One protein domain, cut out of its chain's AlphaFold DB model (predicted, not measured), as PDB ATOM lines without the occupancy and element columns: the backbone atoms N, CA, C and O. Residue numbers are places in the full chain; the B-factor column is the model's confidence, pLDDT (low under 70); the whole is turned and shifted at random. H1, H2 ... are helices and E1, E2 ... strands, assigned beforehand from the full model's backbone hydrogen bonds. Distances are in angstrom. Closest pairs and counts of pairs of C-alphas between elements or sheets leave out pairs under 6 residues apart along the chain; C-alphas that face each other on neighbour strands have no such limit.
ATOM      1  N   LEU A 143       9.907  33.036 -14.538       89.12
ATOM      2  CA  LEU A 143       8.663  32.710 -15.230       89.12
ATOM      3  C   LEU A 143       8.026  33.989 -15.760       89.12
ATOM      4  O   LEU A 143       8.119  35.036 -15.120       89.12
ATOM      5  N   VAL A 144       7.304  33.879 -16.870       91.06
ATOM      6  CA  VAL A 144       6.382  34.928 -17.309       91.06
ATOM      7  C   VAL A 144       5.098  34.810 -16.487       91.06
ATOM      8  O   VAL A 144       4.578  33.715 -16.283       91.06
ATOM      9  N   ALA A 145       4.589  35.928 -15.983       90.94
ATOM     10  CA  ALA A 145       3.305  35.987 -15.295       90.94
ATOM     11  C   ALA A 145       2.462  37.148 -15.804       90.94
ATOM     12  O   ALA A 145       2.972  38.217 -16.136       90.94
ATOM     13  N   CYS A 146       1.152  36.936 -15.823       92.75
ATOM     14  CA  CYS A 146       0.166  37.955 -16.142       92.75
ATOM     15  C   CYS A 146      -1.201  37.558 -15.593       92.75
ATOM     16  O   CYS A 146      -1.500  36.381 -15.395       92.75
ATOM     17  N   HIS A 147      -2.061  38.537 -15.347       93.81
ATOM     18  CA  HIS A 147      -3.444  38.251 -14.990       93.81
ATOM     19  C   HIS A 147      -4.157  37.457 -16.109       93.81
ATOM     20  O   HIS A 147      -3.899  37.717 -17.287       93.81
ATOM     21  N   PRO A 148      -5.097  36.541 -15.793       92.44
ATOM     22  CA  PRO A 148      -5.804  35.746 -16.802       92.44
ATOM     23  C   PRO A 148      -6.476  36.563 -17.913       92.44
ATOM     24  O   PRO A 148      -6.550  36.102 -19.048       92.44
ATOM     25  N   SER A 149      -6.928  37.786 -17.613       92.62
ATOM     26  CA  SER A 149      -7.485  38.694 -18.627       92.62
ATOM     27  C   SER A 149      -6.453  39.128 -19.668       92.62
ATOM     28  O   SER A 149      -6.809  39.284 -20.828       92.62
ATOM     29  N   ILE A 150      -5.185  39.286 -19.279       93.19
ATOM     30  CA  ILE A 150      -4.076  39.643 -20.173       93.19
ATOM     31  C   ILE A 150      -3.615  38.427 -20.975       93.19
ATOM     32  O   ILE A 150      -3.322  38.548 -22.163       93.19
ATOM     33  N   ALA A 151      -3.632  37.238 -20.367       90.38
ATOM     34  CA  ALA A 151      -3.349  35.989 -21.073       90.38
ATOM     35  C   ALA A 151      -4.343  35.715 -22.220       90.38
ATOM     36  O   ALA A 151      -3.974  35.080 -23.207       90.38
ATOM     37  N   ALA A 152      -5.586  36.197 -22.098       91.50
ATOM     38  CA  ALA A 152      -6.622  36.066 -23.122       91.50
ATOM     39  C   ALA A 152      -6.455  37.032 -24.312       91.50
ATOM     40  O   ALA A 152      -7.069  36.807 -25.352       91.50
ATOM     41  N   LEU A 153      -5.641  38.085 -24.171       90.50
ATOM     42  CA  LEU A 153      -5.359  39.035 -25.249       90.50
ATOM     43  C   LEU A 153      -4.359  38.461 -26.255       90.50
ATOM     44  O   LEU A 153      -3.548  37.581 -25.921       90.50
ATOM     45  N   SER A 154      -4.379  39.010 -27.471       89.88
ATOM     46  CA  SER A 154      -3.336  38.733 -28.457       89.88
ATOM     47  C   SER A 154      -1.974  39.244 -27.949       89.88
ATOM     48  O   SER A 154      -1.939  40.228 -27.206       89.88
ATOM     49  N   PRO A 155      -0.842  38.595 -28.298       87.69
ATOM     50  CA  PRO A 155       0.484  39.028 -27.845       87.69
ATOM     51  C   PRO A 155       0.772  40.512 -28.113       87.69
ATOM     52  O   PRO A 155       1.313  41.192 -27.247       87.69
ATOM     53  N   ASP A 156       0.307  41.039 -29.248       87.12
ATOM     54  CA  ASP A 156       0.510  42.435 -29.648       87.12
ATOM     55  C   ASP A 156      -0.266  43.449 -28.794       87.12
ATOM     56  O   ASP A 156       0.080  44.629 -28.769       87.12
ATOM     57  N   GLU A 157      -1.302  43.032 -28.072       88.75
ATOM     58  CA  GLU A 157      -2.092  43.908 -27.192       88.75
ATOM     59  C   GLU A 157      -1.554  43.936 -25.756       88.75
ATOM     60  O   GLU A 157      -1.981  44.758 -24.939       88.75
ATOM     61  N   ARG A 158      -0.601  43.056 -25.427       90.75
ATOM     62  CA  ARG A 158      -0.048  42.952 -24.077       90.75
ATOM     63  C   ARG A 158       0.937  44.087 -23.824       90.75
ATOM     64  O   ARG A 158       1.864  44.333 -24.593       90.75
ATOM     65  N   GLN A 159       0.741  44.773 -22.706       94.12
ATOM     66  CA  GLN A 159       1.730  45.703 -22.173       94.12
ATOM     67  C   GLN A 159       2.848  44.922 -21.486       94.12
ATOM     68  O   GLN A 159       2.588  43.916 -20.820       94.12
ATOM     69  N   THR A 160       4.086  45.385 -21.645       95.75
ATOM     70  CA  THR A 160       5.254  44.766 -21.011       95.75
ATOM     71  C   THR A 160       5.604  45.515 -19.737       95.75
ATOM     72  O   THR A 160       5.670  46.742 -19.713       95.75
ATOM     73  N   LEU A 161       5.789  44.768 -18.656       96.50
ATOM     74  CA  LEU A 161       6.250  45.287 -17.380       96.50
ATOM     75  C   LEU A 161       7.718  44.889 -17.227       96.50
ATOM     76  O   LEU A 161       8.061  43.705 -17.285       96.50
ATOM     77  N   HIS A 162       8.576  45.887 -17.071       95.31
ATOM     78  CA  HIS A 162      10.026  45.748 -17.036       95.31
ATOM     79  C   HIS A 162      10.513  45.730 -15.591       95.31
ATOM     80  O   HIS A 162      10.202  46.637 -14.816       95.31
ATOM     81  N   GLY A 163      11.248  44.678 -15.237       92.00
ATOM     82  CA  GLY A 163      11.991  44.582 -13.986       92.00
ATOM     83  C   GLY A 163      13.475  44.870 -14.188       92.00
ATOM     84  O   GLY A 163      13.953  44.986 -15.314       92.00
ATOM     85  N   GLU A 164      14.212  44.940 -13.086       87.88
ATOM     86  CA  GLU A 164      15.671  45.058 -13.099       87.88
ATOM     87  C   GLU A 164      16.369  43.698 -12.907       87.88
ATOM     88  O   GLU A 164      15.765  42.705 -12.485       87.88
ATOM     89  N   ARG A 165      17.687  43.680 -13.152       82.94
ATOM     90  CA  ARG A 165      18.581  42.529 -12.935       82.94
ATOM     91  C   ARG A 165      18.076  41.279 -13.669       82.94
ATOM     92  O   ARG A 165      17.932  41.292 -14.884       82.94
ATOM     93  N   GLU A 166      17.821  40.193 -12.944       78.44
ATOM     94  CA  GLU A 166      17.393  38.914 -13.516       78.44
ATOM     95  C   GLU A 166      15.960  38.949 -14.068       78.44
ATOM     96  O   GLU A 166      15.604  38.082 -14.857       78.44
ATOM     97  N   MET A 167      15.143  39.946 -13.698       80.94
ATOM     98  CA  MET A 167      13.785  40.153 -14.232       80.94
ATOM     99  C   MET A 167      13.754  41.081 -15.458       80.94
ATOM    100  O   MET A 167      12.677  41.486 -15.897       80.94
ATOM    101  N   ASP A 168      14.919  41.411 -16.019       89.19
ATOM    102  CA  ASP A 168      15.040  42.145 -17.276       89.19
ATOM    103  C   ASP A 168      14.759  41.214 -18.474       89.19
ATOM    104  O   ASP A 168      15.292  40.104 -18.586       89.19
ATOM    105  N   TRP A 169      13.937  41.677 -19.415       92.06
ATOM    106  CA  TRP A 169      13.602  40.941 -20.637       92.06
ATOM    107  C   TRP A 169      14.805  40.695 -21.554       92.06
ATOM    108  O   TRP A 169      14.834  39.712 -22.296       92.06
ATOM    109  N   THR A 170      15.834  41.530 -21.469       88.31
ATOM    110  CA  THR A 170      17.119  41.316 -22.141       88.31
ATOM    111  C   THR A 170      17.799  40.058 -21.608       88.31
ATOM    112  O   THR A 170      18.271  39.235 -22.394       88.31
ATOM    113  N   TYR A 171      17.796  39.869 -20.285       86.94
ATOM    114  CA  TYR A 171      18.345  38.672 -19.647       86.94
ATOM    115  C   TYR A 171      17.541  37.421 -20.028       86.94
ATOM    116  O   TYR A 171      18.123  36.393 -20.377       86.94
ATOM    117  N   TRP A 172      16.210  37.523 -20.064       89.56
ATOM    118  CA  TRP A 172      15.333  36.451 -20.552       89.56
ATOM    119  C   TRP A 172      15.650  36.032 -21.990       89.56
ATOM    120  O   TRP A 172      15.802  34.842 -22.266       89.56
ATOM    121  N   ASN A 173      15.825  37.000 -22.891       87.50
ATOM    122  CA  ASN A 173      16.183  36.726 -24.281       87.50
ATOM    123  C   ASN A 173      17.574  36.072 -24.393       87.50
ATOM    124  O   ASN A 173      17.751  35.141 -25.178       87.50
ATOM    125  N   MET A 174      18.553  36.500 -23.584       86.50
ATOM    126  CA  MET A 174      19.882  35.868 -23.525       86.50
ATOM    127  C   MET A 174      19.820  34.408 -23.056       86.50
ATOM    128  O   MET A 174      20.582  33.574 -23.543       86.50
ATOM    129  N   GLN A 175      18.887  34.087 -22.159       84.19
ATOM    130  CA  GLN A 175      18.623  32.726 -21.680       84.19
ATOM    131  C   GLN A 175      17.751  31.898 -22.645       84.19
ATOM    132  O   GLN A 175      17.265  30.833 -22.269       84.19
ATOM    133  N   GLN A 176      17.552  32.364 -23.886       84.00
ATOM    134  CA  GLN A 176      16.691  31.727 -24.894       84.00
ATOM    135  C   GLN A 176      15.241  31.548 -24.417       84.00
ATOM    136  O   GLN A 176      14.567  30.571 -24.751       84.00
ATOM    137  N   GLY A 177      14.761  32.502 -23.618       83.00
ATOM    138  CA  GLY A 177      13.372  32.571 -23.202       83.00
ATOM    139  C   GLY A 177      12.421  32.711 -24.393       83.00
ATOM    140  O   GLY A 177      12.775  33.238 -25.446       83.00
ATOM    141  N   SER A 178      11.194  32.213 -24.237       85.38
ATOM    142  CA  SER A 178      10.182  32.287 -25.294       85.38
ATOM    143  C   SER A 178       9.762  33.730 -25.577       85.38
ATOM    144  O   SER A 178       9.642  34.539 -24.653       85.38
ATOM    145  N   ASP A 179       9.483  34.026 -26.845       86.75
ATOM    146  CA  ASP A 179       8.794  35.252 -27.238       86.75
ATOM    147  C   ASP A 179       7.313  35.143 -26.856       86.75
ATOM    148  O   ASP A 179       6.590  34.251 -27.307       86.75
ATOM    149  N   VAL A 180       6.885  36.025 -25.960       86.38
ATOM    150  CA  VAL A 180       5.524  36.107 -25.419       86.38
ATOM    151  C   VAL A 180       4.814  37.397 -25.843       86.38
ATOM    152  O   VAL A 180       3.743  37.709 -25.303       86.38
ATOM    153  N   GLY A 181       5.380  38.121 -26.816       85.62
ATOM    154  CA  GLY A 181       4.932  39.447 -27.240       85.62
ATOM    155  C   GLY A 181       5.504  40.573 -26.380       85.62
ATOM    156  O   GLY A 181       4.884  41.630 -26.268       85.62
ATOM    157  N   GLN A 182       6.650  40.348 -25.726       90.12
ATOM    158  CA  GLN A 182       7.314  41.392 -24.949       90.12
ATOM    159  C   GLN A 182       7.815  42.518 -25.859       90.12
ATOM    160  O   GLN A 182       8.413  42.288 -26.909       90.12
ATOM    161  N   LYS A 183       7.581  43.755 -25.431       90.69
ATOM    162  CA  LYS A 183       7.932  44.984 -26.142       90.69
ATOM    163  C   LYS A 183       8.991  45.746 -25.364       90.69
ATOM    164  O   LYS A 183       9.046  45.671 -24.141       90.69
ATOM    165  N   THR A 184       9.782  46.548 -26.070       89.06
ATOM    166  CA  THR A 184      10.747  47.472 -25.452       89.06
ATOM    167  C   THR A 184      10.050  48.573 -24.646       89.06
ATOM    168  O   THR A 184      10.605  49.103 -23.691       89.06
ATOM    169  N   GLU A 185       8.824  48.922 -25.029       90.44
ATOM    170  CA  GLU A 185       7.999  49.932 -24.369       90.44
ATOM    171  C   GLU A 185       7.268  49.345 -23.153       90.44
ATOM    172  O   GLU A 185       6.939  48.156 -23.137       90.44
ATOM    173  N   GLY A 186       6.969  50.174 -22.150       92.00
ATOM    174  CA  GLY A 186       6.150  49.763 -21.012       92.00
ATOM    175  C   GLY A 186       6.490  50.456 -19.696       92.00
ATOM    176  O   GLY A 186       7.174  51.482 -19.659       92.00
ATOM    177  N   TYR A 187       5.999  49.880 -18.600       94.31
ATOM    178  CA  TYR A 187       6.256  50.369 -17.244       94.31
ATOM    179  C   TYR A 187       7.511  49.727 -16.662       94.31
ATOM    180  O   TYR A 187       7.733  48.537 -16.857       94.31
ATOM    181  N   ASN A 188       8.298  50.501 -15.918       94.69
ATOM    182  CA  ASN A 188       9.546  50.049 -15.308       94.69
ATOM    183  C   ASN A 188       9.407  50.006 -13.786       94.69
ATOM    184  O   ASN A 188       8.887  50.947 -13.181       94.69
ATOM    185  N   PHE A 189       9.894  48.928 -13.181       93.88
ATOM    186  CA  PHE A 189       9.830  48.682 -11.748       93.88
ATOM    187  C   PHE A 189      11.204  48.250 -11.242       93.88
ATOM    188  O   PHE A 189      11.706  47.187 -11.597       93.88
ATOM    189  N   ASN A 190      11.782  49.057 -10.358       90.50
ATOM    190  CA  ASN A 190      13.003  48.701  -9.639       90.50
ATOM    191  C   ASN A 190      12.738  47.700  -8.505       90.50
ATOM    192  O   ASN A 190      13.587  46.881  -8.169       90.50
ATOM    193  N   GLU A 191      11.545  47.755  -7.913       89.75
ATOM    194  CA  GLU A 191      11.141  46.907  -6.799       89.75
ATOM    195  C   GLU A 191      10.358  45.678  -7.309       89.75
ATOM    196  O   GLU A 191       9.226  45.820  -7.796       89.75
ATOM    197  N   PRO A 192      10.896  44.450  -7.159       89.62
ATOM    198  CA  PRO A 192      10.272  43.234  -7.687       89.62
ATOM    199  C   PRO A 192       8.879  42.969  -7.121       89.62
ATOM    200  O   PRO A 192       8.029  42.351  -7.772       89.62
ATOM    201  N   SER A 193       8.626  43.426  -5.891       89.94
ATOM    202  CA  SER A 193       7.326  43.217  -5.267       89.94
ATOM    203  C   SER A 193       6.207  44.008  -5.944       89.94
ATOM    204  O   SER A 193       5.109  43.461  -6.089       89.94
ATOM    205  N   LEU A 194       6.509  45.218  -6.426       92.88
ATOM    206  CA  LEU A 194       5.586  46.070  -7.178       92.88
ATOM    207  C   LEU A 194       5.378  45.571  -8.609       92.88
ATOM    208  O   LEU A 194       4.243  45.567  -9.083       92.88
ATOM    209  N   LEU A 195       6.440  45.094  -9.268       93.88
ATOM    210  CA  LEU A 195       6.351  44.472 -10.596       93.88
ATOM    211  C   LEU A 195       5.315  43.340 -10.604       93.88
ATOM    212  O   LEU A 195       4.439  43.264 -11.467       93.88
ATOM    213  N   LEU A 196       5.394  42.472  -9.595       91.50
ATOM    214  CA  LEU A 196       4.470  41.361  -9.444       91.50
ATOM    215  C   LEU A 196       3.049  41.822  -9.088       91.50
ATOM    216  O   LEU A 196       2.096  41.278  -9.643       91.50
ATOM    217  N   ASP A 197       2.879  42.818  -8.215       92.81
ATOM    218  CA  ASP A 197       1.551  43.381  -7.926       92.81
ATOM    219  C   ASP A 197       0.890  43.949  -9.191       92.81
ATOM    220  O   ASP A 197      -0.300  43.730  -9.414       92.81
ATOM    221  N   ALA A 198       1.654  44.637 -10.044       94.56
ATOM    222  CA  ALA A 198       1.169  45.180 -11.310       94.56
ATOM    223  C   ALA A 198       0.730  44.067 -12.276       94.56
ATOM    224  O   ALA A 198      -0.350  44.143 -12.872       94.56
ATOM    225  N   ALA A 199       1.513  42.989 -12.379       93.75
ATOM    226  CA  ALA A 199       1.132  41.812 -13.159       93.75
ATOM    227  C   ALA A 199      -0.154  41.161 -12.618       93.75
ATOM    228  O   ALA A 199      -1.025  40.766 -13.397       93.75
ATOM    229  N   VAL A 200      -0.302  41.095 -11.288       92.75
ATOM    230  CA  VAL A 200      -1.500  40.557 -10.626       92.75
ATOM    231  C   VAL A 200      -2.732  41.414 -10.879       92.75
ATOM    232  O   VAL A 200      -3.813  40.877 -11.110       92.75
ATOM    233  N   GLN A 201      -2.572  42.733 -10.907       94.38
ATOM    234  CA  GLN A 201      -3.640  43.678 -11.234       94.38
ATOM    235  C   GLN A 201      -3.987  43.711 -12.733       94.38
ATOM    236  O   GLN A 201      -4.882  44.446 -13.138       94.38
ATOM    237  N   GLY A 202      -3.307  42.912 -13.560       94.12
ATOM    238  CA  GLY A 202      -3.571  42.829 -14.992       94.12
ATOM    239  C   GLY A 202      -3.074  44.033 -15.772       94.12
ATOM    240  O   GLY A 202      -3.656  44.373 -16.793       94.12
ATOM    241  N   MET A 203      -1.994  44.668 -15.319       94.50
ATOM    242  CA  MET A 203      -1.384  45.778 -16.055       94.50
ATOM    243  C   MET A 203      -0.534  45.313 -17.242       94.50
ATOM    244  O   MET A 203      -0.204  46.126 -18.098       94.50
ATOM    245  N   GLY A 204      -0.168  44.030 -17.308       94.25
ATOM    246  CA  GLY A 204       0.660  43.498 -18.386       94.25
ATOM    247  C   GLY A 204       1.276  42.136 -18.081       94.25
ATOM    248  O   GLY A 204       0.858  41.438 -17.151       94.25
ATOM    249  N   ILE A 205       2.268  41.772 -18.892       94.75
ATOM    250  CA  ILE A 205       3.141  40.613 -18.692       94.75
ATOM    251  C   ILE A 205       4.411  41.036 -17.951       94.75
ATOM    252  O   ILE A 205       4.979  42.085 -18.242       94.75
ATOM    253  N   ALA A 206       4.869  40.222 -17.005       95.12
ATOM    254  CA  ALA A 206       6.087  40.468 -16.237       95.12
ATOM    255  C   ALA A 206       6.929  39.199 -16.115       95.12
ATOM    256  O   ALA A 206       6.385  38.095 -16.034       95.12
ATOM    257  N   LEU A 207       8.245  39.369 -16.015       92.88
ATOM    258  CA  LEU A 207       9.155  38.323 -15.565       92.88
ATOM    259  C   LEU A 207       9.235  38.323 -14.047       92.88
ATOM    260  O   LEU A 207       9.373  39.369 -13.420       92.88
ATOM    261  N   VAL A 208       9.130  37.145 -13.449       89.12
ATOM    262  CA  VAL A 208       8.991  37.016 -12.001       89.12
ATOM    263  C   VAL A 208       9.538  35.676 -11.502       89.12
ATOM    264  O   VAL A 208       9.386  34.636 -12.143       89.12
ATOM    265  N   SER A 209      10.108  35.687 -10.297       84.56
ATOM    266  CA  SER A 209      10.659  34.511  -9.600       84.56
ATOM    267  C   SER A 209       9.618  33.413  -9.343       84.56
ATOM    268  O   SER A 209       8.505  33.697  -8.881       84.56
ATOM    269  N   SER A 210       9.973  32.150  -9.591       76.81
ATOM    270  CA  SER A 210       9.125  30.969  -9.367       76.81
ATOM    271  C   SER A 210       8.802  30.705  -7.896       76.81
ATOM    272  O   SER A 210       7.858  29.972  -7.601       76.81
TER     273      SER A 210
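AT A GLANCE: This is residues 143 to 210 of the 220 residues of the protein "LysR_substrate domain-containing protein" of Pseudomonas putida (UniProt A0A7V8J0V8). A small twisted sheet of four short strands has one helix, H3, slantwise over one face, while H2 and the long link of residues 175 to 185 lie toward the other side of the sheet. H1 sits off the sheet, near the first residue of E4. The printed part has 68 residues with three named helices and four named strands, in the order E1, H1, E2, H2, E3, H3, E4; the sheet runs E1, E4, E2, E3 and is mixed, and the class is mixed, helices and strands. The whole is compact and rounded, with a radius of gyration of the C-alphas of 10.6 A and spans of 27 by 24 by 23 A.

IN THESE COORDINATES: E1, residues 143 to 146, begins with C-alpha 143 at (8.663, 32.710, -15.230) and is 10.0 A long from first to last C-alpha. H1 is residues 148 to 151, and E2 is residues 160 to 163, 9.7 A long. H2, residues 169 to 174, measures 8.6 A, and E3, residues 186 to 189, measures 10.0 A. H3, residues 192 to 200, is 12.4 A long and begins with C-alpha 192 at (10.272, 43.234, -7.687). E4, residues 205 to 209, is 13.3 A long and ends with C-alpha 209 at (10.659, 34.511, -9.600).

HOW THE PARTS SIT: Edge strand E1 is antiparallel to E4, with N 145 and O 206 2.8 A apart, within hydrogen-bond range. E4 is parallel to E2, with N 161 and O 205 at 2.8 A, and E2 is parallel to edge strand E3, with N 162 and O 187 at 2.8 A. E2, H2, E3 form a strand-helix-strand unit, two parallel neighbour strands with a helix between, and its crossover is right-handed. E3, H3, E4 form a split one, with E2 between the strands in the sheet, also right-handed. H3 is on the sheet at a height of 7.0 A, over E4 and only just over E2, on which 3 of its C-alphas fall; it runs slantwise to the strands, at 44 degrees to E4 on the local plane. The closest C-alphas of H3 and E4 are those of Ala 199 and Ala 206, 6.0 A. H2 only grazes the sheet, with residues 169 to 172. H1 is not on the sheet and is apart from H2 and H3. Every O i to N i+4 pair is within hydrogen-bond range in H2 and H3; H1 is too short for such a pair.

THE WHOLE: The C-alphas farthest apart are those of Ser 149 and Met 174, 27.9 A. The printed part has no cut. The link from H2 to E3, with 11 residues, is long. The mean pLDDT of the printed part is 90.1, and no printed residue is under 70.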